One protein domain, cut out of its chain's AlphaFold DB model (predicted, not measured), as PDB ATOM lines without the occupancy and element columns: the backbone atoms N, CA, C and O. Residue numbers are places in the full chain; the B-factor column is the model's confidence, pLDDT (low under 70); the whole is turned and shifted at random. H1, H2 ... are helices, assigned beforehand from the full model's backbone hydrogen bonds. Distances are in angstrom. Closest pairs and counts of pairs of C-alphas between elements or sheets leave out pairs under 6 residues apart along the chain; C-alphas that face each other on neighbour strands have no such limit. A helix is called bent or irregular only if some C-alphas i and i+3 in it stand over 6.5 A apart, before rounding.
ATOM      1  N   GLN A 129     -23.833 -34.177 -41.930       77.19
ATOM      2  CA  GLN A 129     -24.780 -33.658 -42.923       77.19
ATOM      3  C   GLN A 129     -25.482 -32.371 -42.451       77.19
ATOM      4  O   GLN A 129     -25.738 -31.478 -43.256       77.19
ATOM      5  N   ASN A 130     -25.753 -32.248 -41.149       82.06
ATOM      6  CA  ASN A 130     -26.397 -31.075 -40.555       82.06
ATOM      7  C   ASN A 130     -25.391 -29.934 -40.283       82.06
ATOM      8  O   ASN A 130     -25.772 -28.773 -40.164       82.06
ATOM      9  N   GLN A 131     -24.085 -30.227 -40.247       86.81
ATOM     10  CA  GLN A 131     -23.028 -29.235 -40.011       86.81
ATOM     11  C   GLN A 131     -23.027 -28.094 -41.043       86.81
ATOM     12  O   GLN A 131     -22.854 -26.938 -40.668       86.81
ATOM     13  N   GLN A 132     -23.296 -28.388 -42.321       83.81
ATOM     14  CA  GLN A 132     -23.432 -27.352 -43.356       83.81
ATOM     15  C   GLN A 132     -24.646 -26.439 -43.124       83.81
ATOM     16  O   GLN A 132     -24.578 -25.248 -43.421       83.81
ATOM     17  N   TYR A 133     -25.735 -26.966 -42.554       82.50
ATOM     18  CA  TYR A 133     -26.913 -26.174 -42.204       82.50
ATOM     19  C   TYR A 133     -26.625 -25.237 -41.021       82.50
ATOM     20  O   TYR A 133     -26.927 -24.048 -41.108       82.50
ATOM     21  N   TYR A 134     -25.949 -25.719 -39.972       84.94
ATOM     22  CA  TYR A 134     -25.513 -24.868 -38.857       84.94
ATOM     23  C   TYR A 134     -24.475 -23.815 -39.269       84.94
ATOM     24  O   TYR A 134     -24.564 -22.674 -38.819       84.94
ATOM     25  N   GLU A 135     -23.523 -24.139 -40.151       85.12
ATOM     26  CA  GLU A 135     -22.609 -23.125 -40.697       85.12
ATOM     27  C   GLU A 135     -23.346 -22.082 -41.545       85.12
ATOM     28  O   GLU A 135     -23.042 -20.894 -41.440       85.12
ATOM     29  N   PHE A 136     -24.319 -22.490 -42.365       86.12
ATOM     30  CA  PHE A 136     -25.148 -21.556 -43.126       86.12
ATOM     31  C   PHE A 136     -25.951 -20.636 -42.199       86.12
ATOM     32  O   PHE A 136     -25.874 -19.417 -42.357       86.12
ATOM     33  N   GLN A 137     -26.641 -21.193 -41.195       84.75
ATOM     34  CA  GLN A 137     -27.327 -20.411 -40.162       84.75
ATOM     35  C   GLN A 137     -26.364 -19.414 -39.506       84.75
ATOM     36  O   GLN A 137     -26.644 -18.220 -39.493       84.75
ATOM     37  N   TRP A 138     -25.201 -19.864 -39.026       84.25
ATOM     38  CA  TRP A 138     -24.237 -18.992 -38.350       84.25
ATOM     39  C   TRP A 138     -23.725 -17.853 -39.248       84.25
ATOM     40  O   TRP A 138     -23.654 -16.709 -38.801       84.25
ATOM     41  N   ARG A 139     -23.441 -18.121 -40.532       87.94
ATOM     42  CA  ARG A 139     -23.036 -17.083 -41.500       87.94
ATOM     43  C   ARG A 139     -24.149 -16.058 -41.750       87.94
ATOM     44  O   ARG A 139     -23.860 -14.866 -41.784       87.94
ATOM     45  N   VAL A 140     -25.407 -16.496 -41.878       84.75
ATOM     46  CA  VAL A 140     -26.571 -15.595 -42.003       84.75
ATOM     47  C   VAL A 140     -26.731 -14.734 -40.749       84.75
ATOM     48  O   VAL A 140     -26.935 -13.531 -40.851       84.75
ATOM     49  N   LEU A 141     -26.583 -15.324 -39.563       83.75
ATOM     50  CA  LEU A 141     -26.697 -14.617 -38.287       83.75
ATOM     51  C   LEU A 141     -25.587 -13.574 -38.091       83.75
ATOM     52  O   LEU A 141     -25.873 -12.463 -37.644       83.75
ATOM     53  N   ASN A 142     -24.347 -13.889 -38.480       86.25
ATOM     54  CA  ASN A 142     -23.244 -12.928 -38.461       86.25
ATOM     55  C   ASN A 142     -23.487 -11.767 -39.443       86.25
ATOM     56  O   ASN A 142     -23.289 -10.612 -39.077       86.25
ATOM     57  N   LEU A 143     -23.981 -12.058 -40.653       88.56
ATOM     58  CA  LEU A 143     -24.344 -11.038 -41.644       88.56
ATOM     59  C   LEU A 143     -25.476 -10.123 -41.144       88.56
ATOM     60  O   LEU A 143     -25.419  -8.913 -41.348       88.56
ATOM     61  N   CYS A 144     -26.479 -10.669 -40.448       85.06
ATOM     62  CA  CYS A 144     -27.522  -9.866 -39.803       85.06
ATOM     63  C   CYS A 144     -26.944  -8.944 -38.718       85.06
ATOM     64  O   CYS A 144     -27.312  -7.773 -38.662       85.06
ATOM     65  N   ALA A 145     -26.037  -9.440 -37.869       83.94
ATOM     66  CA  ALA A 145     -25.401  -8.627 -36.831       83.94
ATOM     67  C   ALA A 145     -24.566  -7.474 -37.424       83.94
ATOM     68  O   ALA A 145     -24.678  -6.337 -36.968       83.94
ATOM     69  N   GLU A 146     -23.789  -7.756 -38.473       89.56
ATOM     70  CA  GLU A 146     -23.006  -6.763 -39.219       89.56
ATOM     71  C   GLU A 146     -23.907  -5.713 -39.892       89.56
ATOM     72  O   GLU A 146     -23.674  -4.512 -39.747       89.56
ATOM     73  N   PHE A 147     -24.994  -6.147 -40.542       90.44
ATOM     74  CA  PHE A 147     -25.987  -5.254 -41.144       90.44
ATOM     75  C   PHE A 147     -26.656  -4.337 -40.111       90.44
ATOM     76  O   PHE A 147     -26.779  -3.139 -40.361       90.44
ATOM     77  N   TYR A 148     -27.062  -4.857 -38.947       86.00
ATOM     78  CA  TYR A 148     -27.678  -4.025 -37.907       86.00
ATOM     79  C   TYR A 148     -26.696  -3.018 -37.307       86.00
ATOM     80  O   TYR A 148     -27.085  -1.869 -37.114       86.00
ATOM     81  N   GLY A 149     -25.432  -3.395 -37.080       86.38
ATOM     82  CA  GLY A 149     -24.398  -2.455 -36.638       86.38
ATOM     83  C   GLY A 149     -24.173  -1.326 -37.650       86.38
ATOM     84  O   GLY A 149     -24.242  -0.150 -37.296       86.38
ATOM     85  N   ALA A 150     -24.002  -1.673 -38.929       90.25
ATOM     86  CA  ALA A 150     -23.828  -0.699 -40.006       90.25
ATOM     87  C   ALA A 150     -25.058   0.212 -40.192       90.25
ATOM     88  O   ALA A 150     -24.910   1.408 -40.439       90.25
ATOM     89  N   ALA A 151     -26.275  -0.323 -40.048       84.62
ATOM     90  CA  ALA A 151     -27.506   0.458 -40.137       84.62
ATOM     91  C   ALA A 151     -27.715   1.377 -38.918       84.62
ATOM     92  O   ALA A 151     -28.206   2.497 -39.073       84.62
ATOM     93  N   GLU A 152     -27.312   0.948 -37.718       87.19
ATOM     94  CA  GLU A 152     -27.348   1.778 -36.510       87.19
ATOM     95  C   GLU A 152     -26.346   2.942 -36.601       87.19
ATOM     96  O   GLU A 152     -26.717   4.085 -36.326       87.19
ATOM     97  N   GLU A 153     -25.111   2.695 -37.059       92.44
ATOM     98  CA  GLU A 153     -24.145   3.768 -37.336       92.44
ATOM     99  C   GLU A 153     -24.621   4.700 -38.458       92.44
ATOM    100  O   GLU A 153     -24.501   5.918 -38.324       92.44
ATOM    101  N   LEU A 154     -25.231   4.171 -39.525       91.69
ATOM    102  CA  LEU A 154     -25.787   4.984 -40.609       91.69
ATOM    103  C   LEU A 154     -26.893   5.927 -40.111       91.69
ATOM    104  O   LEU A 154     -26.884   7.110 -40.458       91.69
ATOM    105  N   VAL A 155     -27.825   5.448 -39.282       89.12
ATOM    106  CA  VAL A 155     -28.890   6.298 -38.719       89.12
ATOM    107  C   VAL A 155     -28.332   7.300 -37.704       89.12
ATOM    108  O   VAL A 155     -28.751   8.454 -37.722       89.12
ATOM    109  N   LYS A 156     -27.344   6.920 -36.882       89.06
ATOM    110  CA  LYS A 156     -26.658   7.839 -35.951       89.06
ATOM    111  C   LYS A 156     -25.822   8.912 -36.659       89.06
ATOM    112  O   LYS A 156     -25.746  10.036 -36.171       89.06
ATOM    113  N   GLY A 157     -25.196   8.579 -37.787       88.62
ATOM    114  CA  GLY A 157     -24.404   9.501 -38.606       88.62
ATOM    115  C   GLY A 157     -25.236  10.376 -39.550       88.62
ATOM    116  O   GLY A 157     -24.764  11.419 -40.003       88.62
ATOM    117  N   THR A 158     -26.481   9.988 -39.843       90.69
ATOM    118  CA  THR A 158     -27.389  10.782 -40.680       90.69
ATOM    119  C   THR A 158     -27.973  11.945 -39.879       90.69
ATOM    120  O   THR A 158     -28.495  11.771 -38.782       90.69
ATOM    121  N   SER A 159     -27.935  13.156 -40.446       92.69
ATOM    122  CA  SER A 159     -28.525  14.342 -39.812       92.69
ATOM    123  C   SER A 159     -30.006  14.110 -39.456       92.69
ATOM    124  O   SER A 159     -30.772  13.737 -40.351       92.69
ATOM    125  N   PRO A 160     -30.459  14.407 -38.218       82.88
ATOM    126  CA  PRO A 160     -31.859  14.246 -37.820       82.88
ATOM    127  C   PRO A 160     -32.858  14.960 -38.739       82.88
ATOM    128  O   PRO A 160     -33.972  14.479 -38.918       82.88
ATOM    129  N   THR A 161     -32.460  16.061 -39.384       88.94
ATOM    130  CA  THR A 161     -33.278  16.763 -40.387       88.94
ATOM    131  C   THR A 161     -33.502  15.921 -41.644       88.94
ATOM    132  O   THR A 161     -34.613  15.890 -42.164       88.94
ATOM    133  N   VAL A 162     -32.474  15.207 -42.117       88.12
ATOM    134  CA  VAL A 162     -32.568  14.307 -43.280       88.12
ATOM    135  C   VAL A 162     -33.398  13.075 -42.924       88.12
ATOM    136  O   VAL A 162     -34.291  12.708 -43.682       88.12
ATOM    137  N   VAL A 163     -33.184  12.497 -41.735       84.69
ATOM    138  CA  VAL A 163     -34.026  11.405 -41.218       84.69
ATOM    139  C   VAL A 163     -35.492  11.849 -41.157       84.69
ATOM    140  O   VAL A 163     -36.362  11.200 -41.736       84.69
ATOM    141  N   ALA A 164     -35.776  13.000 -40.541       80.12
ATOM    142  CA  ALA A 164     -37.125  13.544 -40.458       80.12
ATOM    143  C   ALA A 164     -37.745  13.793 -41.843       80.12
ATOM    144  O   ALA A 164     -38.921  13.492 -42.022       80.12
ATOM    145  N   GLN A 165     -36.982  14.288 -42.824       82.69
ATOM    146  CA  GLN A 165     -37.461  14.501 -44.195       82.69
ATOM    147  C   GLN A 165     -37.812  13.189 -44.905       82.69
ATOM    148  O   GLN A 165     -38.900  13.095 -45.471       82.69
ATOM    149  N   CYS A 166     -36.954  12.166 -44.835       78.31
ATOM    150  CA  CYS A 166     -37.216  10.860 -45.449       78.31
ATOM    151  C   CYS A 166     -38.512  10.220 -44.924       78.31
ATOM    152  O   CYS A 166     -39.293   9.686 -45.710       78.31
ATOM    153  N   TYR A 167     -38.779  10.331 -43.619       74.44
ATOM    154  CA  TYR A 167     -39.967   9.744 -42.985       74.44
ATOM    155  C   TYR A 167     -41.201  10.677 -42.956       74.44
ATOM    156  O   TYR A 167     -42.300  10.213 -42.663       74.44
ATOM    157  N   HIS A 168     -41.080  11.958 -43.338       71.94
ATOM    158  CA  HIS A 168     -42.230  12.860 -43.546       71.94
ATOM    159  C   HIS A 168     -42.891  12.734 -44.930       71.94
ATOM    160  O   HIS A 168     -43.929  13.353 -45.160       71.94
ATOM    161  N   MET A 169     -42.349  11.921 -45.844       53.56
ATOM    162  CA  MET A 169     -42.916  11.727 -47.190       53.56
ATOM    163  C   MET A 169     -44.278  10.997 -47.206       53.56
ATOM    164  O   MET A 169     -44.925  10.944 -48.250       53.56
ATOM    165  N   GLY A 170     -44.735  10.450 -46.071       59.97
ATOM    166  CA  GLY A 170     -46.043   9.801 -45.921       59.97
ATOM    167  C   GLY A 170     -46.925  10.491 -44.868       59.97
ATOM    168  O   GLY A 170     -46.660  10.332 -43.677       59.97
ATOM    169  N   PRO A 171     -48.010  11.204 -45.242       57.16
ATOM    170  CA  PRO A 171     -48.834  11.963 -44.289       57.16
ATOM    171  C   PRO A 171     -49.671  11.099 -43.323       57.16
ATOM    172  O   PRO A 171     -50.320  11.642 -42.431       57.16
ATOM    173  N   THR A 172     -49.683   9.774 -43.489       72.25
ATOM    174  CA  THR A 172     -50.548   8.831 -42.756       72.25
ATOM    175  C   THR A 172     -49.823   7.930 -41.753       72.25
ATOM    176  O   THR A 172     -50.493   7.265 -40.966       72.25
ATOM    177  N   SER A 173     -48.485   7.894 -41.731       61.50
ATOM    178  CA  SER A 173     -47.730   6.989 -40.849       61.50
ATOM    179  C   SER A 173     -46.404   7.597 -40.384       61.50
ATOM    180  O   SER A 173     -45.398   7.533 -41.090       61.50
ATOM    181  N   LYS A 174     -46.384   8.141 -39.161       71.81
ATOM    182  CA  LYS A 174     -45.150   8.557 -38.472       71.81
ATOM    183  C   LYS A 174     -44.406   7.326 -37.948       71.81
ATOM    184  O   LYS A 174     -44.517   6.990 -36.774       71.81
ATOM    185  N   VAL A 175     -43.703   6.635 -38.838       79.19
ATOM    186  CA  VAL A 175     -42.866   5.485 -38.477       79.19
ATOM    187  C   VAL A 175     -41.481   5.988 -38.076       79.19
ATOM    188  O   VAL A 175     -40.840   6.706 -38.840       79.19
ATOM    189  N   ASP A 176     -41.032   5.630 -36.876       80.94
ATOM    190  CA  ASP A 176     -39.690   5.955 -36.390       80.94
ATOM    191  C   ASP A 176     -38.670   4.925 -36.934       80.94
ATOM    192  O   ASP A 176     -38.835   3.724 -36.690       80.94
ATOM    193  N   PRO A 177     -37.610   5.342 -37.657       73.88
ATOM    194  CA  PRO A 177     -36.570   4.431 -38.138       73.88
ATOM    195  C   PRO A 177     -35.832   3.683 -37.024       73.88
ATOM    196  O   PRO A 177     -35.458   2.528 -37.225       73.88
ATOM    197  N   LEU A 178     -35.632   4.297 -35.852       80.62
ATOM    198  CA  LEU A 178     -35.007   3.624 -34.709       80.62
ATOM    199  C   LEU A 178     -35.937   2.547 -34.139       80.62
ATOM    200  O   LEU A 178     -35.470   1.474 -33.756       80.62
ATOM    201  N   TYR A 179     -37.253   2.781 -34.170       84.94
ATOM    202  CA  TYR A 179     -38.245   1.759 -33.838       84.94
ATOM    203  C   TYR A 179     -38.241   0.611 -34.859       84.94
ATOM    204  O   TYR A 179     -38.219  -0.548 -34.451       84.94
ATOM    205  N   MET A 180     -38.189   0.900 -36.169       79.31
ATOM    206  CA  MET A 180     -38.086  -0.141 -37.207       79.31
ATOM    207  C   MET A 180     -36.820  -0.990 -37.060       79.31
ATOM    208  O   MET A 180     -36.891  -2.212 -37.168       79.31
ATOM    209  N   LEU A 181     -35.671  -0.364 -36.789       83.12
ATOM    210  CA  LEU A 181     -34.413  -1.072 -36.539       83.12
ATOM    211  C   LEU A 181     -34.487  -1.922 -35.270       83.12
ATOM    212  O   LEU A 181     -34.109  -3.092 -35.299       83.12
ATOM    213  N   GLY A 182     -35.040  -1.378 -34.182       86.00
ATOM    214  CA  GLY A 182     -35.283  -2.125 -32.949       86.00
ATOM    215  C   GLY A 182     -36.244  -3.303 -33.140       86.00
ATOM    216  O   GLY A 182     -36.039  -4.360 -32.551       86.00
ATOM    217  N   GLU A 183     -37.263  -3.163 -33.988       85.69
ATOM    218  CA  GLU A 183     -38.221  -4.217 -34.333       85.69
ATOM    219  C   GLU A 183     -37.605  -5.312 -35.211       85.69
ATOM    220  O   GLU A 183     -37.716  -6.492 -34.878       85.69
ATOM    221  N   ALA A 184     -36.894  -4.939 -36.275       77.62
ATOM    222  CA  ALA A 184     -36.176  -5.876 -37.132       77.62
ATOM    223  C   ALA A 184     -35.120  -6.661 -36.331       77.62
ATOM    224  O   ALA A 184     -35.081  -7.895 -36.392       77.62
ATOM    225  N   LYS A 185     -34.349  -5.969 -35.479       83.12
ATOM    226  CA  LYS A 185     -33.424  -6.603 -34.532       83.12
ATOM    227  C   LYS A 185     -34.158  -7.575 -33.603       83.12
ATOM    228  O   LYS A 185     -33.728  -8.716 -33.490       83.12
ATOM    229  N   ARG A 186     -35.286  -7.178 -32.997       86.38
ATOM    230  CA  ARG A 186     -36.100  -8.033 -32.105       86.38
ATOM    231  C   ARG A 186     -36.593  -9.307 -32.799       86.38
ATOM    232  O   ARG A 186     -36.613 -10.371 -32.183       86.38
ATOM    233  N   ILE A 187     -36.982  -9.215 -34.071       78.88
ATOM    234  CA  ILE A 187     -37.384 -10.371 -34.888       78.88
ATOM    235  C   ILE A 187     -36.183 -11.301 -35.110       78.88
ATOM    236  O   ILE A 187     -36.294 -12.501 -34.863       78.88
ATOM    237  N   CYS A 188     -35.015 -10.767 -35.477       77.69
ATOM    238  CA  CYS A 188     -33.794 -11.567 -35.601       77.69
ATOM    239  C   CYS A 188     -33.341 -12.182 -34.266       77.69
ATOM    240  O   CYS A 188     -33.015 -13.365 -34.248       77.69
ATOM    241  N   ASP A 189     -33.396 -11.446 -33.151       81.62
ATOM    242  CA  ASP A 189     -33.123 -11.952 -31.796       81.62
ATOM    243  C   ASP A 189     -34.100 -13.090 -31.411       81.62
ATOM    244  O   ASP A 189     -33.715 -14.056 -30.752       81.62
ATOM    245  N   THR A 190     -35.360 -13.027 -31.859       81.88
ATOM    246  CA  THR A 190     -36.371 -14.076 -31.620       81.88
ATOM    247  C   THR A 190     -36.075 -15.348 -32.421       81.88
ATOM    248  O   THR A 190     -36.151 -16.452 -31.877       81.88
ATOM    249  N   LEU A 191     -35.682 -15.201 -33.692       74.06
ATOM    250  CA  LEU A 191     -35.245 -16.313 -34.547       74.06
ATOM    251  C   LEU A 191     -33.922 -16.930 -34.057       74.06
ATOM    252  O   LEU A 191     -33.759 -18.146 -34.112       74.06
ATOM    253  N   LEU A 192     -33.014 -16.109 -33.516       75.62
ATOM    254  CA  LEU A 192     -31.789 -16.524 -32.820       75.62
ATOM    255  C   LEU A 192     -32.078 -17.354 -31.567       75.62
ATOM    256  O   LEU A 192     -31.425 -18.368 -31.340       75.62
ATOM    257  N   ALA A 193     -33.045 -16.928 -30.752       77.38
ATOM    258  CA  ALA A 193     -33.397 -17.608 -29.510       77.38
ATOM    259  C   ALA A 193     -34.118 -18.950 -29.741       77.38
ATOM    260  O   ALA A 193     -34.087 -19.821 -28.874       77.38
ATOM    261  N   ASN A 194     -34.777 -19.123 -30.894       76.50
ATOM    262  CA  ASN A 194     -35.505 -20.339 -31.259       76.50
ATOM    263  C   ASN A 194     -35.244 -20.739 -32.727       76.50
ATOM    264  O   ASN A 194     -36.175 -20.708 -33.538       76.50
ATOM    265  N   PRO A 195     -34.024 -21.190 -33.089       68.00
ATOM    266  CA  PRO A 195     -33.702 -21.588 -34.465       68.00
ATOM    267  C   PRO A 195     -34.591 -22.740 -34.956       68.00
ATOM    268  O   PRO A 195     -34.870 -22.854 -36.147       68.00
ATOM    269  N   SER A 196     -35.122 -23.551 -34.035       69.50
ATOM    270  CA  SER A 196     -36.113 -24.592 -34.309       69.50
ATOM    271  C   SER A 196     -37.393 -24.067 -34.972       69.50
ATOM    272  O   SER A 196     -38.005 -24.808 -35.732       69.50
ATOM    273  N   GLN A 197     -37.807 -22.810 -34.759       67.62
ATOM    274  CA  GLN A 197     -39.010 -22.275 -35.421       67.62
ATOM    275  C   GLN A 197     -38.832 -22.104 -36.939       67.62
ATOM    276  O   GLN A 197     -39.817 -22.177 -37.668       67.62
ATOM    277  N   LEU A 198     -37.591 -21.982 -37.431       61.84
ATOM    278  CA  LEU A 198     -37.271 -22.010 -38.868       61.84
ATOM    279  C   LEU A 198     -37.280 -23.431 -39.467       61.84
ATOM    280  O   LEU A 198     -37.150 -23.578 -40.680       61.84
TER     281      LEU A 198
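Overview. This is residues 129 to 198 of the 513 residues of an uncharacterized protein of Laccaria amethystina LaAM-08-1 (UniProt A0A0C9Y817). Two helices, the long H1 and the shorter H3, lie side by side and run opposite ways, and the short helix H2 crosses the gap at the end where H1 ends and H3 begins, giving a long, narrow U. Residues 168 to 173, in the link between H2 and H3, stick out at this end. The printed part has 70 residues with three named helices, in the order H1, H2, H3, and no named strand; its class is all helix. The whole is loose, with a radius of gyration of the C-alphas of 16.0 A, and has the outline of a rod spanning 50 by 25 by 15 A, H1 running along its length.

Along the chain. H1 holds residues 129 to 157 and is 43.4 A long from first to last C-alpha; it begins with C-alpha 129 at (-24.780, -33.658, -42.923). It is neither bent nor irregular, but only just: C-alphas 129 and 132 are 6.5 A apart. After a tight link of two residues comes H2, residues 160 to 167, 10.6 A long, beginning with C-alpha 160 at (-31.859, 14.246, -37.820). A short link of 9 residues leads to H3, residues 177 to 193, 23.9 A long, which ends with C-alpha 193 at (-33.397, -17.608, -29.510).

Arrangement. H1 and H3 touch, with 8 pairs of C-alphas within 8 A; their closest C-alphas are those of Tyr 148 and Lys 185, 7.1 A apart. They run opposite ways at a shallow tilt of 18 degrees, and their centres are 12.3 A apart. H2 touches no helix. H2 is close to H1 but not clearly touching, the closest C-alphas being those of Val 155 and Val 163, 7.7 A apart. These two run opposite ways at a steep tilt of 60 degrees. H2 is also close to H3 but not clearly touching, the closest C-alphas being those of Tyr 167 and Pro 177, 8.0 A apart; their lines are about perpendicular, at 75 degrees. In H2 and H3 every O i to N i+4 pair is within hydrogen-bond range; in H1, 24 of 25 are.

Size, cuts and confidence. The two C-alphas farthest apart are those of Gln 129 and Pro 171, at 51.6 A, while the first and last printed C-alphas, those of Gln 129 and Leu 198, are 17.6 A apart. Residues 157 to 162, of which 160 to 162 belong to H2, and residues 168 to 173 stand free. Without them the body has 58 residues and spans 50 by 20 by 13 A. The printed part has no cut, and neither link is long. The mean pLDDT of the printed part is 80.9; residues 169 to 171, 173 and 195 to 198 are under 70.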